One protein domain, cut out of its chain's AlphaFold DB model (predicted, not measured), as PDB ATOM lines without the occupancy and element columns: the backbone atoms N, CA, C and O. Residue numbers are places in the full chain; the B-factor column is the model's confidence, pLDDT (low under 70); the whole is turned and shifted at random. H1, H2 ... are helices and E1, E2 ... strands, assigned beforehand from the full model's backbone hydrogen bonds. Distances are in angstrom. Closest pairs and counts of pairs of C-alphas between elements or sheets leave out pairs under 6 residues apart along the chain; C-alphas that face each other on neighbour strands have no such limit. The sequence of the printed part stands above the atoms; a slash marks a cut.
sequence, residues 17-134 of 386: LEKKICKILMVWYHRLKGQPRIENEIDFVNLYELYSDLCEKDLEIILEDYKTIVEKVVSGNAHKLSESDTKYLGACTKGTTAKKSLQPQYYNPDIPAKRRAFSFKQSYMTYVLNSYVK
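What this domain is: This is residues 17 to 134 of the 386 residues of the protein "Type-2 restriction enzyme Sau3AI" of Peptoniphilus harei (UniProt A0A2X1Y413). A small pair of antiparallel strands, E3 and E4, lies near the middle, with the long helix H2 passing over it and packing on E3 where Ile 62 comes close to Leu 89, while a longer hairpin of strands, E1 and E2, stands at one end of the model. H4 bridges from the end of E4 to E2, and the small H3 and the loop round Asp 110 lie at the end away from the hairpin. The printed part has 118 residues, with four named helices and four named strands in the order H1 E1 E2 H2 E3 H3 E4 H4; its two sheets have two strands each, both antiparallel, and the class is mixed, helices and strands. The whole is loose, with a radius of gyration of the C-alphas of 16.8 A and spans of 48 by 39 by 22 A.

How they stand to each other: H1, residues 17 to 21, leads by a tight link into E1, residues 23 to 29. E1 and E2, residues 42 to 49, form a hairpin at 164 degrees between their directions, with N 26 and O 46 at 2.8 A and N 48 and O 24 at 2.8 A, within hydrogen-bond range. H2, residues 56 to 74, comes closest to E3, residues 89 to 93, at the C-alphas of Ile 62 and Leu 89, 5.6 A. After E3 comes H3, residues 98 to 101. E4, residues 116 to 120, is the antiparallel neighbour of E3 at 141 degrees, with N 90 and O 119 at 2.7 A, within hydrogen-bond range. H4, residues 122 to 133, comes closest to E2 at the C-alphas of Asn 46 and Val 133, 6.8 A. H4 and E1 are apart, but only just, at 8.2 A, and H2 and H4 are apart. Every O i to N i+4 pair is within hydrogen-bond range in H1, 13 of 15 in H2 and 7 of 8 in H4; H3 is too short for such a pair.

Where its parts are: H1 begins at C-alpha 17, (32.581, -7.438, -8.956). E1 is 19.2 A long and E2 20.1 A. H2 is 27.2 A long, from C-alpha 56 at (45.297, -13.944, -19.214). E3 measures 13.1 A, E4 12.7 A and H4 15.1 A; H4 ends at C-alpha 133, (51.787, -19.716, -5.514).

The domain as a whole: The two C-alphas farthest apart are those of Asp 110 and Lys 134, 47.9 A. The printed part has no cut. The links E1 to E2, H2 to E3 and H3 to E4 are long. Mean pLDDT of the printed part is 93.0, and residues 95 to 99 are under 70.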
ATOM      1  N   LEU A  17      31.822  -6.197  -9.096       97.25
ATOM      2  CA  LEU A  17      32.581  -7.438  -8.956       97.25
ATOM      3  C   LEU A  17      34.044  -7.230  -9.352       97.25
ATOM      4  O   LEU A  17      34.916  -7.531  -8.539       97.25
ATOM      5  N   GLU A  18      34.302  -6.691 -10.546       97.62
ATOM      6  CA  GLU A  18      35.656  -6.448 -11.058       97.62
ATOM      7  C   GLU A  18      36.490  -5.664 -10.044       97.62
ATOM      8  O   GLU A  18      37.546  -6.132  -9.622       97.62
ATOM      9  N   LYS A  19      35.969  -4.534  -9.549       96.00
ATOM     10  CA  LYS A  19      36.647  -3.688  -8.548       96.00
ATOM     11  C   LYS A  19      37.063  -4.447  -7.287       96.00
ATOM     12  O   LYS A  19      38.001  -4.040  -6.608       96.00
ATOM     13  N   LYS A  20      36.345  -5.517  -6.936       95.38
ATOM     14  CA  LYS A  20      36.627  -6.344  -5.756       95.38
ATOM     15  C   LYS A  20      37.601  -7.477  -6.017       95.38
ATOM     16  O   LYS A  20      38.242  -7.915  -5.065       95.38
ATOM     17  N   ILE A  21      37.665  -7.981  -7.246       95.81
ATOM     18  CA  ILE A  21      38.454  -9.175  -7.567       95.81
ATOM     19  C   ILE A  21      39.677  -8.886  -8.435       95.81
ATOM     20  O   ILE A  21      40.523  -9.764  -8.573       95.81
ATOM     21  N   CYS A  22      39.803  -7.673  -8.984       95.81
ATOM     22  CA  CYS A  22      40.910  -7.314  -9.863       95.81
ATOM     23  C   CYS A  22      42.273  -7.421  -9.164       95.81
ATOM     24  O   CYS A  22      43.249  -7.801  -9.809       95.81
ATOM     25  N   LYS A  23      42.331  -7.144  -7.851       96.06
ATOM     26  CA  LYS A  23      43.507  -7.346  -6.996       96.06
ATOM     27  C   LYS A  23      43.100  -7.873  -5.621       96.06
ATOM     28  O   LYS A  23      42.346  -7.217  -4.905       96.06
ATOM     29  N   ILE A  24      43.623  -9.034  -5.234       96.19
ATOM     30  CA  ILE A  24      43.313  -9.693  -3.956       96.19
ATOM     31  C   ILE A  24      44.615 -10.118  -3.279       96.19
ATOM     32  O   ILE A  24      45.393 -10.874  -3.854       96.19
ATOM     33  N   LEU A  25      44.838  -9.693  -2.032       96.69
ATOM     34  CA  LEU A  25      45.877 -10.292  -1.194       96.69
ATOM     35  C   LEU A  25      45.364 -11.630  -0.654       96.69
ATOM     36  O   LEU A  25      44.468 -11.664   0.191       96.69
ATOM     37  N   MET A  26      45.915 -12.727  -1.156       95.69
ATOM     38  CA  MET A  26      45.578 -14.077  -0.722       95.69
ATOM     39  C   MET A  26      46.523 -14.517   0.395       95.69
ATOM     40  O   MET A  26      47.743 -14.424   0.269       95.69
ATOM     41  N   VAL A  27      45.939 -15.000   1.492       95.12
ATOM     42  CA  VAL A  27      46.650 -15.536   2.659       95.12
ATOM     43  C   VAL A  27      46.235 -16.993   2.824       95.12
ATOM     44  O   VAL A  27      45.090 -17.284   3.174       95.12
ATOM     45  N   TRP A  28      47.162 -17.905   2.550       94.38
ATOM     46  CA  TRP A  28      46.942 -19.346   2.599       94.38
ATOM     47  C   TRP A  28      47.441 -19.889   3.927       94.38
ATOM     48  O   TRP A  28      48.594 -19.671   4.291       94.38
ATOM     49  N   TYR A  29      46.574 -20.598   4.641       93.19
ATOM     50  CA  TYR A  29      46.900 -21.182   5.934       93.19
ATOM     51  C   TYR A  29      46.523 -22.660   5.978       93.19
ATOM     52  O   TYR A  29      45.482 -23.071   5.447       93.19
ATOM     53  N   HIS A  30      47.338 -23.456   6.661       90.38
ATOM     54  CA  HIS A  30      47.070 -24.870   6.852       90.38
ATOM     55  C   HIS A  30      46.072 -25.064   7.994       90.38
ATOM     56  O   HIS A  30      46.344 -24.780   9.159       90.38
ATOM     57  N   ARG A  31      44.874 -25.558   7.666       91.62
ATOM     58  CA  ARG A  31      43.833 -25.819   8.663       91.62
ATOM     59  C   ARG A  31      43.964 -27.223   9.251       91.62
ATOM     60  O   ARG A  31      43.613 -28.200   8.592       91.62
ATOM     61  N   LEU A  32      44.283 -27.306  10.541       90.31
ATOM     62  CA  LEU A  32      44.241 -28.556  11.302       90.31
ATOM     63  C   LEU A  32      42.912 -28.696  12.061       90.31
ATOM     64  O   LEU A  32      42.505 -27.841  12.851       90.31
ATOM     65  N   LYS A  33      42.166 -29.776  11.787       89.50
ATOM     66  CA  LYS A  33      40.861 -30.021  12.424       89.50
ATOM     67  C   LYS A  33      41.060 -30.291  13.921       89.50
ATOM     68  O   LYS A  33      41.750 -31.231  14.284       89.50
ATOM     69  N   GLY A  34      40.395 -29.506  14.769       90.06
ATOM     70  CA  GLY A  34      40.488 -29.611  16.233       90.06
ATOM     71  C   GLY A  34      41.424 -28.586  16.878       90.06
ATOM     72  O   GLY A  34      41.357 -28.406  18.088       90.06
ATOM     73  N   GLN A  35      42.224 -27.870  16.084       93.25
ATOM     74  CA  GLN A  35      43.109 -26.811  16.561       93.25
ATOM     75  C   GLN A  35      42.394 -25.444  16.603       93.25
ATOM     76  O   GLN A  35      41.555 -25.158  15.732       93.25
ATOM     77  N   PRO A  36      42.689 -24.577  17.593       93.88
ATOM     78  CA  PRO A  36      42.240 -23.189  17.600       93.88
ATOM     79  C   PRO A  36      42.657 -22.435  16.333       93.88
ATOM     80  O   PRO A  36      43.772 -22.563  15.839       93.88
ATOM     81  N   ARG A  37      41.761 -21.590  15.805       89.44
ATOM     82  CA  ARG A  37      41.995 -20.898  14.521       89.44
ATOM     83  C   ARG A  37      43.223 -19.989  14.524       89.44
ATOM     84  O   ARG A  37      43.850 -19.853  13.483       89.44
ATOM     85  N   ILE A  38      43.516 -19.376  15.671       92.75
ATOM     86  CA  ILE A  38      44.642 -18.451  15.861       92.75
ATOM     87  C   ILE A  38      46.004 -19.152  15.846       92.75
ATOM     88  O   ILE A  38      47.020 -18.480  15.748       92.75
ATOM     89  N   GLU A  39      46.019 -20.482  15.949       94.12
ATOM     90  CA  GLU A  39      47.242 -21.286  15.934       94.12
ATOM     91  C   GLU A  39      47.537 -21.861  14.543       94.12
ATOM     92  O   GLU A  39      48.557 -22.520  14.375       94.12
ATOM     93  N   ASN A  40      46.651 -21.681  13.555       92.94
ATOM     94  CA  ASN A  40      46.930 -22.161  12.203       92.94
ATOM     95  C   ASN A  40      48.088 -21.361  11.597       92.94
ATOM     96  O   ASN A  40      48.086 -20.129  11.632       92.94
ATOM     97  N   GLU A  41      49.037 -22.070  10.998       93.19
ATOM     98  CA  GLU A  41      50.186 -21.477  10.325       93.19
ATOM     99  C   GLU A  41      49.782 -20.905   8.962       93.19
ATOM    100  O   GLU A  41      49.005 -21.517   8.223       93.19
ATOM    101  N   ILE A  42      50.293 -19.712   8.643       95.19
ATOM    102  CA  ILE A  42      50.191 -19.117   7.309       95.19
ATOM    103  C   ILE A  42      51.373 -19.636   6.496       95.19
ATOM    104  O   ILE A  42      52.510 -19.252   6.756       95.19
ATOM    105  N   ASP A  43      51.094 -20.467   5.496       92.31
ATOM    106  CA  ASP A  43      52.131 -21.069   4.657       92.31
ATOM    107  C   ASP A  43      52.578 -20.115   3.545       92.31
ATOM    108  O   ASP A  43      53.760 -20.047   3.203       92.31
ATOM    109  N   PHE A  44      51.628 -19.378   2.954       94.12
ATOM    110  CA  PHE A  44      51.886 -18.520   1.799       94.12
ATOM    111  C   PHE A  44      51.066 -17.236   1.844       94.12
ATOM    112  O   PHE A  44      49.907 -17.214   2.263       94.12
ATOM    113  N   VAL A  45      51.654 -16.169   1.311       94.56
ATOM    114  CA  VAL A  45      50.971 -14.906   1.038       94.56
ATOM    115  C   VAL A  45      51.332 -14.482  -0.378       94.56
ATOM    116  O   VAL A  45      52.512 -14.426  -0.719       94.56
ATOM    117  N   ASN A  46      50.337 -14.186  -1.207       93.94
ATOM    118  CA  ASN A  46      50.560 -13.720  -2.572       93.94
ATOM    119  C   ASN A  46      49.519 -12.680  -2.982       93.94
ATOM    120  O   ASN A  46      48.386 -12.675  -2.499       93.94
ATOM    121  N   LEU A  47      49.901 -11.814  -3.914       94.31
ATOM    122  CA  LEU A  47      48.968 -10.929  -4.592       94.31
ATOM    123  C   LEU A  47      48.417 -11.656  -5.824       94.31
ATOM    124  O   LEU A  47      49.177 -12.093  -6.683       94.31
ATOM    125  N   TYR A  48      47.100 -11.822  -5.883       95.00
ATOM    126  CA  TYR A  48      46.384 -12.252  -7.078       95.00
ATOM    127  C   TYR A  48      45.960 -11.012  -7.862       95.00
ATOM    128  O   TYR A  48      45.291 -10.138  -7.307       95.00
ATOM    129  N   GLU A  49      46.338 -10.945  -9.135       95.31
ATOM    130  CA  GLU A  49      45.969  -9.859 -10.043       95.31
ATOM    131  C   GLU A  49      45.285 -10.441 -11.279       95.31
ATOM    132  O   GLU A  49      45.916 -11.141 -12.073       95.31
ATOM    133  N   LEU A  50      43.998 -10.131 -11.441       95.19
ATOM    134  CA  LEU A  50      43.153 -10.681 -12.502       95.19
ATOM    135  C   LEU A  50      43.676 -10.341 -13.908       95.19
ATOM    136  O   LEU A  50      43.587 -11.161 -14.813       95.19
ATOM    137  N   TYR A  51      44.248  -9.146 -14.072       95.50
ATOM    138  CA  TYR A  51      44.769  -8.633 -15.345       95.50
ATOM    139  C   TYR A  51      46.263  -8.917 -15.566       95.50
ATOM    140  O   TYR A  51      46.894  -8.290 -16.410       95.50
ATOM    141  N   SER A  52      46.858  -9.815 -14.777       93.38
ATOM    142  CA  SER A  52      48.247 -10.231 -14.983       93.38
ATOM    143  C   SER A  52      48.375 -11.246 -16.121       93.38
ATOM    144  O   SER A  52      47.457 -12.024 -16.375       93.38
ATOM    145  N   ASP A  53      49.563 -11.331 -16.725       89.12
ATOM    146  CA  ASP A  53      49.883 -12.326 -17.764       89.12
ATOM    147  C   ASP A  53      49.667 -13.780 -17.307       89.12
ATOM    148  O   ASP A  53      49.457 -14.673 -18.131       89.12
ATOM    149  N   LEU A  54      49.728 -14.024 -15.990       86.19
ATOM    150  CA  LEU A  54      49.450 -15.324 -15.373       86.19
ATOM    151  C   LEU A  54      47.976 -15.717 -15.499       86.19
ATOM    152  O   LEU A  54      47.667 -16.897 -15.632       86.19
ATOM    153  N   CYS A  55      47.073 -14.736 -15.455       90.19
ATOM    154  CA  CYS A  55      45.629 -14.944 -15.485       90.19
ATOM    155  C   CYS A  55      45.015 -14.670 -16.862       90.19
ATOM    156  O   CYS A  55      43.809 -14.796 -16.997       90.19
ATOM    157  N   GLU A  56      45.802 -14.339 -17.889       89.88
ATOM    158  CA  GLU A  56      45.297 -13.944 -19.214       89.88
ATOM    159  C   GLU A  56      44.301 -14.965 -19.803       89.88
ATOM    160  O   GLU A  56      43.200 -14.604 -20.205       89.88
ATOM    161  N   LYS A  57      44.633 -16.264 -19.759       90.50
ATOM    162  CA  LYS A  57      43.725 -17.343 -20.201       90.50
ATOM    163  C   LYS A  57      42.509 -17.506 -19.293       90.50
ATOM    164  O   LYS A  57      41.441 -17.912 -19.745       90.50
ATOM    165  N   ASP A  58      42.690 -17.239 -18.003       93.81
ATOM    166  CA  ASP A  58      41.633 -17.387 -17.008       93.81
ATOM    167  C   ASP A  58      40.619 -16.254 -17.096       93.81
ATOM    168  O   ASP A  58      39.433 -16.491 -16.878       93.81
ATOM    169  N   LEU A  59      41.075 -15.049 -17.442       94.75
ATOM    170  CA  LEU A  59      40.251 -13.862 -17.592       94.75
ATOM    171  C   LEU A  59      39.149 -14.097 -18.623       94.75
ATOM    172  O   LEU A  59      37.989 -13.907 -18.287       94.75
ATOM    173  N   GLU A  60      39.478 -14.600 -19.815       94.62
ATOM    174  CA  GLU A  60      38.480 -14.879 -20.861       94.62
ATOM    175  C   GLU A  60      37.366 -15.818 -20.370       94.62
ATOM    176  O   GLU A  60      36.176 -15.591 -20.596       94.62
ATOM    177  N   ILE A  61      37.737 -16.845 -19.603       96.00
ATOM    178  CA  ILE A  61      36.786 -17.799 -19.024       96.00
ATOM    179  C   ILE A  61      35.962 -17.153 -17.900       96.00
ATOM    180  O   ILE A  61      34.755 -17.385 -17.813       96.00
ATOM    181  N   ILE A  62      36.579 -16.319 -17.060       96.88
ATOM    182  CA  ILE A  62      35.898 -15.564 -15.996       96.88
ATOM    183  C   ILE A  62      34.885 -14.572 -16.588       96.88
ATOM    184  O   ILE A  62      33.790 -14.433 -16.040       96.88
ATOM    185  N   LEU A  63      35.214 -13.916 -17.704       96.50
ATOM    186  CA  LEU A  63      34.307 -13.018 -18.423       96.50
ATOM    187  C   LEU A  63      33.103 -13.786 -18.989       96.50
ATOM    188  O   LEU A  63      31.958 -13.363 -18.804       96.50
ATOM    189  N   GLU A  64      33.338 -14.946 -19.611       96.00
ATOM    190  CA  GLU A  64      32.270 -15.825 -20.114       96.00
ATOM    191  C   GLU A  64      31.347 -16.309 -18.979       96.00
ATOM    192  O   GLU A  64      30.117 -16.328 -19.108       96.00
ATOM    193  N   ASP A  65      31.929 -16.670 -17.837       97.88
ATOM    194  CA  ASP A  65      31.192 -17.107 -16.656       97.88
ATOM    195  C   ASP A  65      30.365 -15.977 -16.033       97.88
ATOM    196  O   ASP A  65      29.201 -16.184 -15.678       97.88
ATOM    197  N   TYR A  66      30.936 -14.773 -15.927       98.19
ATOM    198  CA  TYR A  66      30.218 -13.596 -15.446       98.19
ATOM    199  C   TYR A  66      28.988 -13.327 -16.307       98.19
ATOM    200  O   TYR A  66      27.877 -13.224 -15.782       98.19
ATOM    201  N   LYS A  67      29.175 -13.309 -17.630       97.50
ATOM    202  CA  LYS A  67      28.093 -13.142 -18.600       97.50
ATOM    203  C   LYS A  67      27.014 -14.213 -18.431       97.50
ATOM    204  O   LYS A  67      25.839 -13.876 -18.336       97.50
ATOM    205  N   THR A  68      27.406 -15.481 -18.295       97.44
ATOM    206  CA  THR A  68      26.471 -16.599 -18.072       97.44
ATOM    207  C   THR A  68      25.612 -16.384 -16.818       97.44
ATOM    208  O   THR A  68      24.395 -16.584 -16.842       97.44
ATOM    209  N   ILE A  69      26.225 -15.945 -15.711       98.38
ATOM    210  CA  ILE A  69      25.505 -15.653 -14.465       98.38
ATOM    211  C   ILE A  69      24.553 -14.470 -14.661       98.38
ATOM    212  O   ILE A  69      23.378 -14.572 -14.303       98.38
ATOM    213  N   VAL A  70      25.036 -13.365 -15.237       98.44
ATOM    214  CA  VAL A  70      24.244 -12.153 -15.491       98.44
ATOM    215  C   VAL A  70      23.032 -12.465 -16.364       98.44
ATOM    216  O   VAL A  70      21.913 -12.136 -15.977       98.44
ATOM    217  N   GLU A  71      23.208 -13.162 -17.487       98.38
ATOM    218  CA  GLU A  71      22.119 -13.527 -18.402       98.38
ATOM    219  C   GLU A  71      21.038 -14.363 -17.702       98.38
ATOM    220  O   GLU A  71      19.833 -14.132 -17.867       98.38
ATOM    221  N   LYS A  72      21.445 -15.311 -16.853       97.81
ATOM    222  CA  LYS A  72      20.511 -16.150 -16.096       97.81
ATOM    223  C   LYS A  72      19.765 -15.362 -15.010       97.81
ATOM    224  O   LYS A  72      18.582 -15.616 -14.781       97.81
ATOM    225  N   VAL A  73      20.407 -14.373 -14.381       98.00
ATOM    226  CA  VAL A  73      19.753 -13.448 -13.433       98.00
ATOM    227  C   VAL A  73      18.767 -12.527 -14.151       98.00
ATOM    228  O   VAL A  73      17.601 -12.466 -13.764       98.00
ATOM    229  N   VAL A  74      19.217 -11.837 -15.202       98.31
ATOM    230  CA  VAL A  74      18.438 -10.831 -15.946       98.31
ATOM    231  C   VAL A  74      17.229 -11.455 -16.642       98.31
ATOM    232  O   VAL A  74      16.170 -10.839 -16.701       98.31
ATOM    233  N   SER A  75      17.335 -12.708 -17.094       98.00
ATOM    234  CA  SER A  75      16.204 -13.466 -17.654       98.00
ATOM    235  C   SER A  75      15.179 -13.948 -16.611       98.00
ATOM    236  O   SER A  75      14.275 -14.711 -16.952       98.00
ATOM    237  N   GLY A  76      15.308 -13.551 -15.338       97.38
ATOM    238  CA  GLY A  76      14.376 -13.925 -14.269       97.38
ATOM    239  C   GLY A  76      14.535 -15.367 -13.770       97.38
ATOM    240  O   GLY A  76      13.634 -15.907 -13.119       97.38
ATOM    241  N   ASN A  77      15.671 -16.005 -14.074       97.50
ATOM    242  CA  ASN A  77      15.975 -17.398 -13.745       97.50
ATOM    243  C   ASN A  77      17.027 -17.528 -12.629       97.50
ATOM    244  O   ASN A  77      17.698 -18.557 -12.536       97.50
ATOM    245  N   ALA A  78      17.161 -16.535 -11.740       96.88
ATOM    246  CA  ALA A  78      18.145 -16.594 -10.655       96.88
ATOM    247  C   ALA A  78      17.901 -17.781  -9.701       96.88
ATOM    248  O   ALA A  78      18.844 -18.350  -9.155       96.88
ATOM    249  N   HIS A  79      16.646 -18.214  -9.547       95.69
ATOM    250  CA  HIS A  79      16.272 -19.413  -8.787       95.69
ATOM    251  C   HIS A  79      16.797 -20.722  -9.403       95.69
ATOM    252  O   HIS A  79      16.865 -21.729  -8.708       95.69
ATOM    253  N   LYS A  80      17.199 -20.707 -10.681       96.69
ATOM    254  CA  LYS A  80      17.790 -21.852 -11.385       96.69
ATOM    255  C   LYS A  80      19.313 -21.812 -11.439       96.69
ATOM    256  O   LYS A  80      19.898 -22.691 -12.066       96.69
ATOM    257  N   LEU A  81      19.957 -20.789 -10.874       96.31
ATOM    258  CA  LEU A  81      21.418 -20.724 -10.814       96.31
ATOM    259  C   LEU A  81      21.973 -21.894 -10.000       96.31
ATOM    260  O   LEU A  81      21.408 -22.226  -8.958       96.31
ATOM    261  N   SER A  82      23.108 -22.431 -10.428       95.38
ATOM    262  CA  SER A  82      23.985 -23.325  -9.669       95.38
ATOM    263  C   SER A  82      25.447 -22.948  -9.897       95.38
ATOM    264  O   SER A  82      25.782 -22.267 -10.865       95.38
ATOM    265  N   GLU A  83      26.346 -23.394  -9.023       95.88
ATOM    266  CA  GLU A  83      27.784 -23.197  -9.235       95.88
ATOM    267  C   GLU A  83      28.310 -23.969 -10.464       95.88
ATOM    268  O   GLU A  83      29.266 -23.545 -11.110       95.88
ATOM    269  N   SER A  84      27.657 -25.066 -10.852       96.12
ATOM    270  CA  SER A  84      27.979 -25.865 -12.041       96.12
ATOM    271  C   SER A  84      27.627 -25.214 -13.389       96.12
ATOM    272  O   SER A  84      28.092 -25.693 -14.428       96.12
ATOM    273  N   ASP A  85      26.860 -24.115 -13.393       96.81
ATOM    274  CA  ASP A  85      26.510 -23.369 -14.614       96.81
ATOM    275  C   ASP A  85      27.729 -22.743 -15.306       96.81
ATOM    276  O   ASP A  85      27.714 -22.523 -16.519       96.81
ATOM    277  N   THR A  86      28.795 -22.487 -14.551       97.19
ATOM    278  CA  THR A  86      30.009 -21.792 -14.995       97.19
ATOM    279  C   THR A  86      31.265 -22.634 -14.767       97.19
ATOM    280  O   THR A  86      31.177 -23.803 -14.375       97.19
ATOM    281  N   LYS A  87      32.450 -22.081 -15.052       96.81
ATOM    282  CA  LYS A  87      33.744 -22.773 -15.038       96.81
ATOM    283  C   LYS A  87      34.597 -22.354 -13.838       96.81
ATOM    284  O   LYS A  87      34.761 -23.152 -12.924       96.81
ATOM    285  N   TYR A  88      35.115 -21.132 -13.801       97.19
ATOM    286  CA  TYR A  88      36.032 -20.619 -12.776       97.19
ATOM    287  C   TYR A  88      35.340 -19.667 -11.796       97.19
ATOM    288  O   TYR A  88      35.605 -19.729 -10.592       97.19
ATOM    289  N   LEU A  89      34.436 -18.817 -12.298       97.88
ATOM    290  CA  LEU A  89      33.631 -17.904 -11.487       97.88
ATOM    291  C   LEU A  89      32.249 -18.519 -11.242       97.88
ATOM    292  O   LEU A  89      31.401 -18.556 -12.126       97.88
ATOM    293  N   GLY A  90      32.020 -19.013 -10.034       96.94
ATOM    294  CA  GLY A  90      30.772 -19.602  -9.568       96.94
ATOM    295  C   GLY A  90      29.795 -18.602  -8.949       96.94
ATOM    296  O   GLY A  90      30.132 -17.461  -8.621       96.94
ATOM    297  N   ALA A  91      28.569 -19.077  -8.736       96.38
ATOM    298  CA  ALA A  91      27.523 -18.387  -7.991       96.38
ATOM    299  C   ALA A  91      27.139 -19.199  -6.742       96.38
ATOM    300  O   ALA A  91      26.045 -19.750  -6.694       96.38
ATOM    301  N   CYS A  92      28.002 -19.306  -5.730       92.81
ATOM    302  CA  CYS A  92      27.749 -20.159  -4.561       92.81
ATOM    303  C   CYS A  92      26.581 -19.665  -3.688       92.81
ATOM    304  O   CYS A  92      26.312 -18.463  -3.572       92.81
ATOM    305  N   THR A  93      25.869 -20.592  -3.040       90.12
ATOM    306  CA  THR A  93      24.767 -20.238  -2.128       90.12
ATOM    307  C   THR A  93      25.267 -19.567  -0.839       90.12
ATOM    308  O   THR A  93      26.368 -19.812  -0.345       90.12
ATOM    309  N   LYS A  94      24.442 -18.686  -0.261       83.56
ATOM    310  CA  LYS A  94      24.683 -18.045   1.039       83.56
ATOM    311  C   LYS A  94      23.465 -18.183   1.944       83.56
ATOM    312  O   LYS A  94      22.402 -17.633   1.674       83.56
ATOM    313  N   GLY A  95      23.658 -18.852   3.074       67.50
ATOM    314  CA  GLY A  95      22.656 -19.013   4.126       67.50
ATOM    315  C   GLY A  95      22.868 -20.323   4.871       67.50
ATOM    316  O   GLY A  95      23.392 -21.274   4.312       67.50
ATOM    317  N   THR A  96      22.488 -20.372   6.147       60.28
ATOM    318  CA  THR A  96      22.667 -21.574   6.982       60.28
ATOM    319  C   THR A  96      21.625 -22.661   6.720       60.28
ATOM    320  O   THR A  96      21.824 -23.790   7.136       60.28
ATOM    321  N   THR A  97      20.511 -22.326   6.060       68.38
ATOM    322  CA  THR A  97      19.437 -23.262   5.675       68.38
ATOM    323  C   THR A  97      18.771 -22.775   4.388       68.38
ATOM    324  O   THR A  97      18.738 -21.561   4.156       68.38
ATOM    325  N   ALA A  98      18.181 -23.682   3.602       67.94
ATOM    326  CA  ALA A  98      17.467 -23.344   2.366       67.94
ATOM    327  C   ALA A  98      16.358 -22.298   2.592       67.94
ATOM    328  O   ALA A  98      16.280 -21.296   1.889       67.94
ATOM    329  N   LYS A  99      15.554 -22.449   3.653       68.38
ATOM    330  CA  LYS A  99      14.477 -21.496   3.971       68.38
ATOM    331  C   LYS A  99      14.996 -20.093   4.304       68.38
ATOM    332  O   LYS A  99      14.351 -19.110   3.961       68.38
ATOM    333  N   LYS A 100      16.151 -19.988   4.972       74.62
ATOM    334  CA  LYS A 100      16.764 -18.694   5.322       74.62
ATOM    335  C   LYS A 100      17.530 -18.059   4.159       74.62
ATOM    336  O   LYS A 100      17.872 -16.884   4.257       74.62
ATOM    337  N   SER A 101      17.838 -18.816   3.102       81.88
ATOM    338  CA  SER A 101      18.543 -18.292   1.931       81.88
ATOM    339  C   SER A 101      17.600 -17.776   0.849       81.88
ATOM    340  O   SER A 101      18.043 -16.966   0.044       81.88
ATOM    341  N   LEU A 102      16.324 -18.174   0.827       91.25
ATOM    342  CA  LEU A 102      15.353 -17.646  -0.135       91.25
ATOM    343  C   LEU A 102      15.169 -16.132   0.033       91.25
ATOM    344  O   LEU A 102      14.959 -15.630   1.138       91.25
ATOM    345  N   GLN A 103      15.267 -15.412  -1.077       92.25
ATOM    346  CA  GLN A 103      15.081 -13.970  -1.197       92.25
ATOM    347  C   GLN A 103      14.263 -13.684  -2.465       92.25
ATOM    348  O   GLN A 103      14.295 -14.486  -3.402       92.25
ATOM    349  N   PRO A 104      13.567 -12.542  -2.544       93.94
ATOM    350  CA  PRO A 104      13.075 -12.026  -3.816       93.94
ATOM    351  C   PRO A 104      14.208 -11.903  -4.849       93.94
ATOM    352  O   PRO A 104      15.385 -11.774  -4.496       93.94
ATOM    353  N   GLN A 105      13.854 -11.945  -6.129       94.88
ATOM    354  CA  GLN A 105      14.762 -11.617  -7.228       94.88
ATOM    355  C   GLN A 105      14.200 -10.411  -7.994       94.88
ATOM    356  O   GLN A 105      13.008 -10.358  -8.290       94.88
ATOM    357  N   TYR A 106      15.063  -9.452  -8.323       96.62
ATOM    358  CA  TYR A 106      14.680  -8.185  -8.952       96.62
ATOM    359  C   TYR A 106      13.982  -8.376 -10.311       96.62
ATOM    360  O   TYR A 106      12.984  -7.723 -10.593       96.62
ATOM    361  N   TYR A 107      14.470  -9.314 -11.131       97.19
ATOM    362  CA  TYR A 107      13.993  -9.536 -12.504       97.19
ATOM    363  C   TYR A 107      12.815 -10.519 -12.627       97.19
ATOM    364  O   TYR A 107      12.319 -10.736 -13.728       97.19
ATOM    365  N   ASN A 108      12.366 -11.135 -11.529       96.94
ATOM    366  CA  ASN A 108      11.186 -12.009 -11.513       96.94
ATOM    367  C   ASN A 108      10.604 -12.092 -10.083       96.94
ATOM    368  O   ASN A 108      10.971 -12.978  -9.307       96.94
ATOM    369  N   PRO A 109       9.705 -11.165  -9.712       94.12
ATOM    370  CA  PRO A 109       9.209 -11.039  -8.342       94.12
ATOM    371  C   PRO A 109       8.338 -12.219  -7.880       94.12
ATOM    372  O   PRO A 109       8.157 -12.391  -6.676       94.12
ATOM    373  N   ASP A 110       7.832 -13.042  -8.805       96.00
ATOM    374  CA  ASP A 110       6.890 -14.128  -8.505       96.00
ATOM    375  C   ASP A 110       7.572 -15.366  -7.910       96.00
ATOM    376  O   ASP A 110       6.952 -16.138  -7.176       96.00
ATOM    377  N   ILE A 111       8.856 -15.574  -8.221       95.38
ATOM    378  CA  ILE A 111       9.606 -16.762  -7.801       95.38
ATOM    379  C   ILE A 111      10.805 -16.325  -6.955       95.38
ATOM    380  O   ILE A 111      11.694 -15.655  -7.474       95.38
ATOM    381  N   PRO A 112      10.893 -16.696  -5.667       94.56
ATOM    382  CA  PRO A 112      12.075 -16.403  -4.868       94.56
ATOM    383  C   PRO A 112      13.272 -17.256  -5.310       94.56
ATOM    384  O   PRO A 112      13.123 -18.391  -5.760       94.56
ATOM    385  N   ALA A 113      14.479 -16.732  -5.118       94.31
ATOM    386  CA  ALA A 113      15.735 -17.409  -5.416       94.31
ATOM    387  C   ALA A 113      16.590 -17.555  -4.154       94.31
ATOM    388  O   ALA A 113      16.559 -16.706  -3.261       94.31
ATOM    389  N   LYS A 114      17.408 -18.610  -4.083       93.12
ATOM    390  CA  LYS A 114      18.438 -18.710  -3.044       93.12
ATOM    391  C   LYS A 114      19.424 -17.552  -3.208       93.12
ATOM    392  O   LYS A 114      19.910 -17.282  -4.304       93.12
ATOM    393  N   ARG A 115      19.752 -16.880  -2.108       93.56
ATOM    394  CA  ARG A 115      20.778 -15.841  -2.063       93.56
ATOM    395  C   ARG A 115      22.113 -16.450  -2.472       93.56
ATOM    396  O   ARG A 115      22.538 -17.450  -1.892       93.56
ATOM    397  N   ARG A 116      22.783 -15.828  -3.440       94.88
ATOM    398  CA  ARG A 116      24.063 -16.298  -3.983       94.88
ATOM    399  C   ARG A 116      25.130 -15.205  -3.961       94.88
ATOM    400  O   ARG A 116      24.840 -14.006  -3.893       94.88
ATOM    401  N   ALA A 117      26.385 -15.621  -3.970       95.88
ATOM    402  CA  ALA A 117      27.541 -14.751  -4.101       95.88
ATOM    403  C   ALA A 117      28.393 -15.217  -5.276       95.88
ATOM    404  O   ALA A 117      28.503 -16.412  -5.509       95.88
ATOM    405  N   PHE A 118      29.036 -14.277  -5.961       97.75
ATOM    406  CA  PHE A 118      30.165 -14.619  -6.812       97.75
ATOM    407  C   PHE A 118      31.265 -15.275  -5.970       97.75
ATOM    408  O   PHE A 118      31.594 -14.776  -4.886       97.75
ATOM    409  N   SER A 119      31.813 -16.378  -6.466       96.19
ATOM    410  CA  SER A 119      32.921 -17.119  -5.864       96.19
ATOM    411  C   SER A 119      33.897 -17.560  -6.940       96.19
ATOM    412  O   SER A 119      33.490 -17.953  -8.023       96.19
ATOM    413  N   PHE A 120      35.190 -17.567  -6.638       97.19
ATOM    414  CA  PHE A 120      36.088 -18.438  -7.383       97.19
ATOM    415  C   PHE A 120      35.865 -19.874  -6.924       97.19
ATOM    416  O   PHE A 120      35.831 -20.129  -5.716       97.19
ATOM    417  N   LYS A 121      35.710 -20.802  -7.872       96.25
ATOM    418  CA  LYS A 121      35.504 -22.212  -7.539       96.25
ATOM    419  C   LYS A 121      36.686 -22.763  -6.747       96.25
ATOM    420  O   LYS A 121      37.841 -22.396  -6.974       96.25
ATOM    421  N   GLN A 122      36.406 -23.705  -5.849       94.38
ATOM    422  CA  GLN A 122      37.441 -24.353  -5.039       94.38
ATOM    423  C   GLN A 122      38.515 -25.028  -5.904       94.38
ATOM    424  O   GLN A 122      39.698 -24.996  -5.565       94.38
ATOM    425  N   SER A 123      38.111 -25.615  -7.025       94.19
ATOM    426  CA  SER A 123      38.999 -26.242  -8.002       94.19
ATOM    427  C   SER A 123      39.970 -25.228  -8.624       94.19
ATOM    428  O   SER A 123      41.179 -25.451  -8.630       94.19
ATOM    429  N   TYR A 124      39.471 -24.049  -9.009       96.06
ATOM    430  CA  TYR A 124      40.291 -22.946  -9.508       96.06
ATOM    431  C   TYR A 124      41.274 -22.441  -8.443       96.06
ATOM    432  O   TYR A 124      42.464 -22.308  -8.710       96.06
ATOM    433  N   MET A 125      40.820 -22.246  -7.201       95.25
ATOM    434  CA  MET A 125      41.689 -21.826  -6.089       95.25
ATOM    435  C   MET A 125      42.756 -22.866  -5.740       95.25
ATOM    436  O   MET A 125      43.888 -22.511  -5.417       95.25
ATOM    437  N   THR A 126      42.421 -24.149  -5.858       93.44
ATOM    438  CA  THR A 126      43.372 -25.253  -5.689       93.44
ATOM    439  C   THR A 126      44.463 -25.196  -6.759       93.44
ATOM    440  O   THR A 126      45.639 -25.365  -6.441       93.44
ATOM    441  N   TYR A 127      44.093 -24.914  -8.010       92.94
ATOM    442  CA  TYR A 127      45.056 -24.708  -9.088       92.94
ATOM    443  C   TYR A 127      45.941 -23.479  -8.828       92.94
ATOM    444  O   TYR A 127      47.163 -23.582  -8.887       92.94
ATOM    445  N   VAL A 128      45.351 -22.331  -8.465       92.62
ATOM    446  CA  VAL A 128      46.100 -21.100  -8.146       92.62
ATOM    447  C   VAL A 128      47.171 -21.373  -7.084       92.62
ATOM    448  O   VAL A 128      48.333 -21.022  -7.281       92.62
ATOM    449  N   LEU A 129      46.826 -22.067  -5.995       92.69
ATOM    450  CA  LEU A 129      47.794 -22.434  -4.960       92.69
ATOM    451  C   LEU A 129      48.927 -23.327  -5.501       92.69
ATOM    452  O   LEU A 129      50.101 -23.052  -5.257       92.69
ATOM    453  N   ASN A 130      48.596 -24.385  -6.242       89.88
ATOM    454  CA  ASN A 130      49.562 -25.411  -6.663       89.88
ATOM    455  C   ASN A 130      50.367 -25.074  -7.928       89.88
ATOM    456  O   ASN A 130      51.318 -25.789  -8.254       89.88
ATOM    457  N   SER A 131      49.984 -24.024  -8.650       86.25
ATOM    458  CA  SER A 131      50.629 -23.641  -9.908       86.25
ATOM    459  C   SER A 131      51.142 -22.205  -9.893       86.25
ATOM    460  O   SER A 131      52.231 -21.968 -10.410       86.25
ATOM    461  N   TYR A 132      50.422 -21.257  -9.280       86.06
ATOM    462  CA  TYR A 132      50.840 -19.846  -9.249       86.06
ATOM    463  C   TYR A 132      51.593 -19.490  -7.966       86.06
ATOM    464  O   TYR A 132      52.559 -18.735  -8.017       86.06
ATOM    465  N   VAL A 133      51.175 -20.033  -6.819       86.69
ATOM    466  CA  VAL A 133      51.787 -19.716  -5.514       86.69
ATOM    467  C   VAL A 133      52.955 -20.644  -5.201       86.69
ATOM    468  O   VAL A 133      54.023 -20.186  -4.802       86.69
ATOM    469  N   LYS A 134      52.773 -21.949  -5.414       85.62
ATOM    470  CA  LYS A 134      53.817 -22.964  -5.249       85.62
ATOM    471  C   LYS A 134      54.035 -23.713  -6.566       85.62
ATOM    472  O   LYS A 134      53.493 -24.806  -6.729       85.62
TER     473      LYS A 134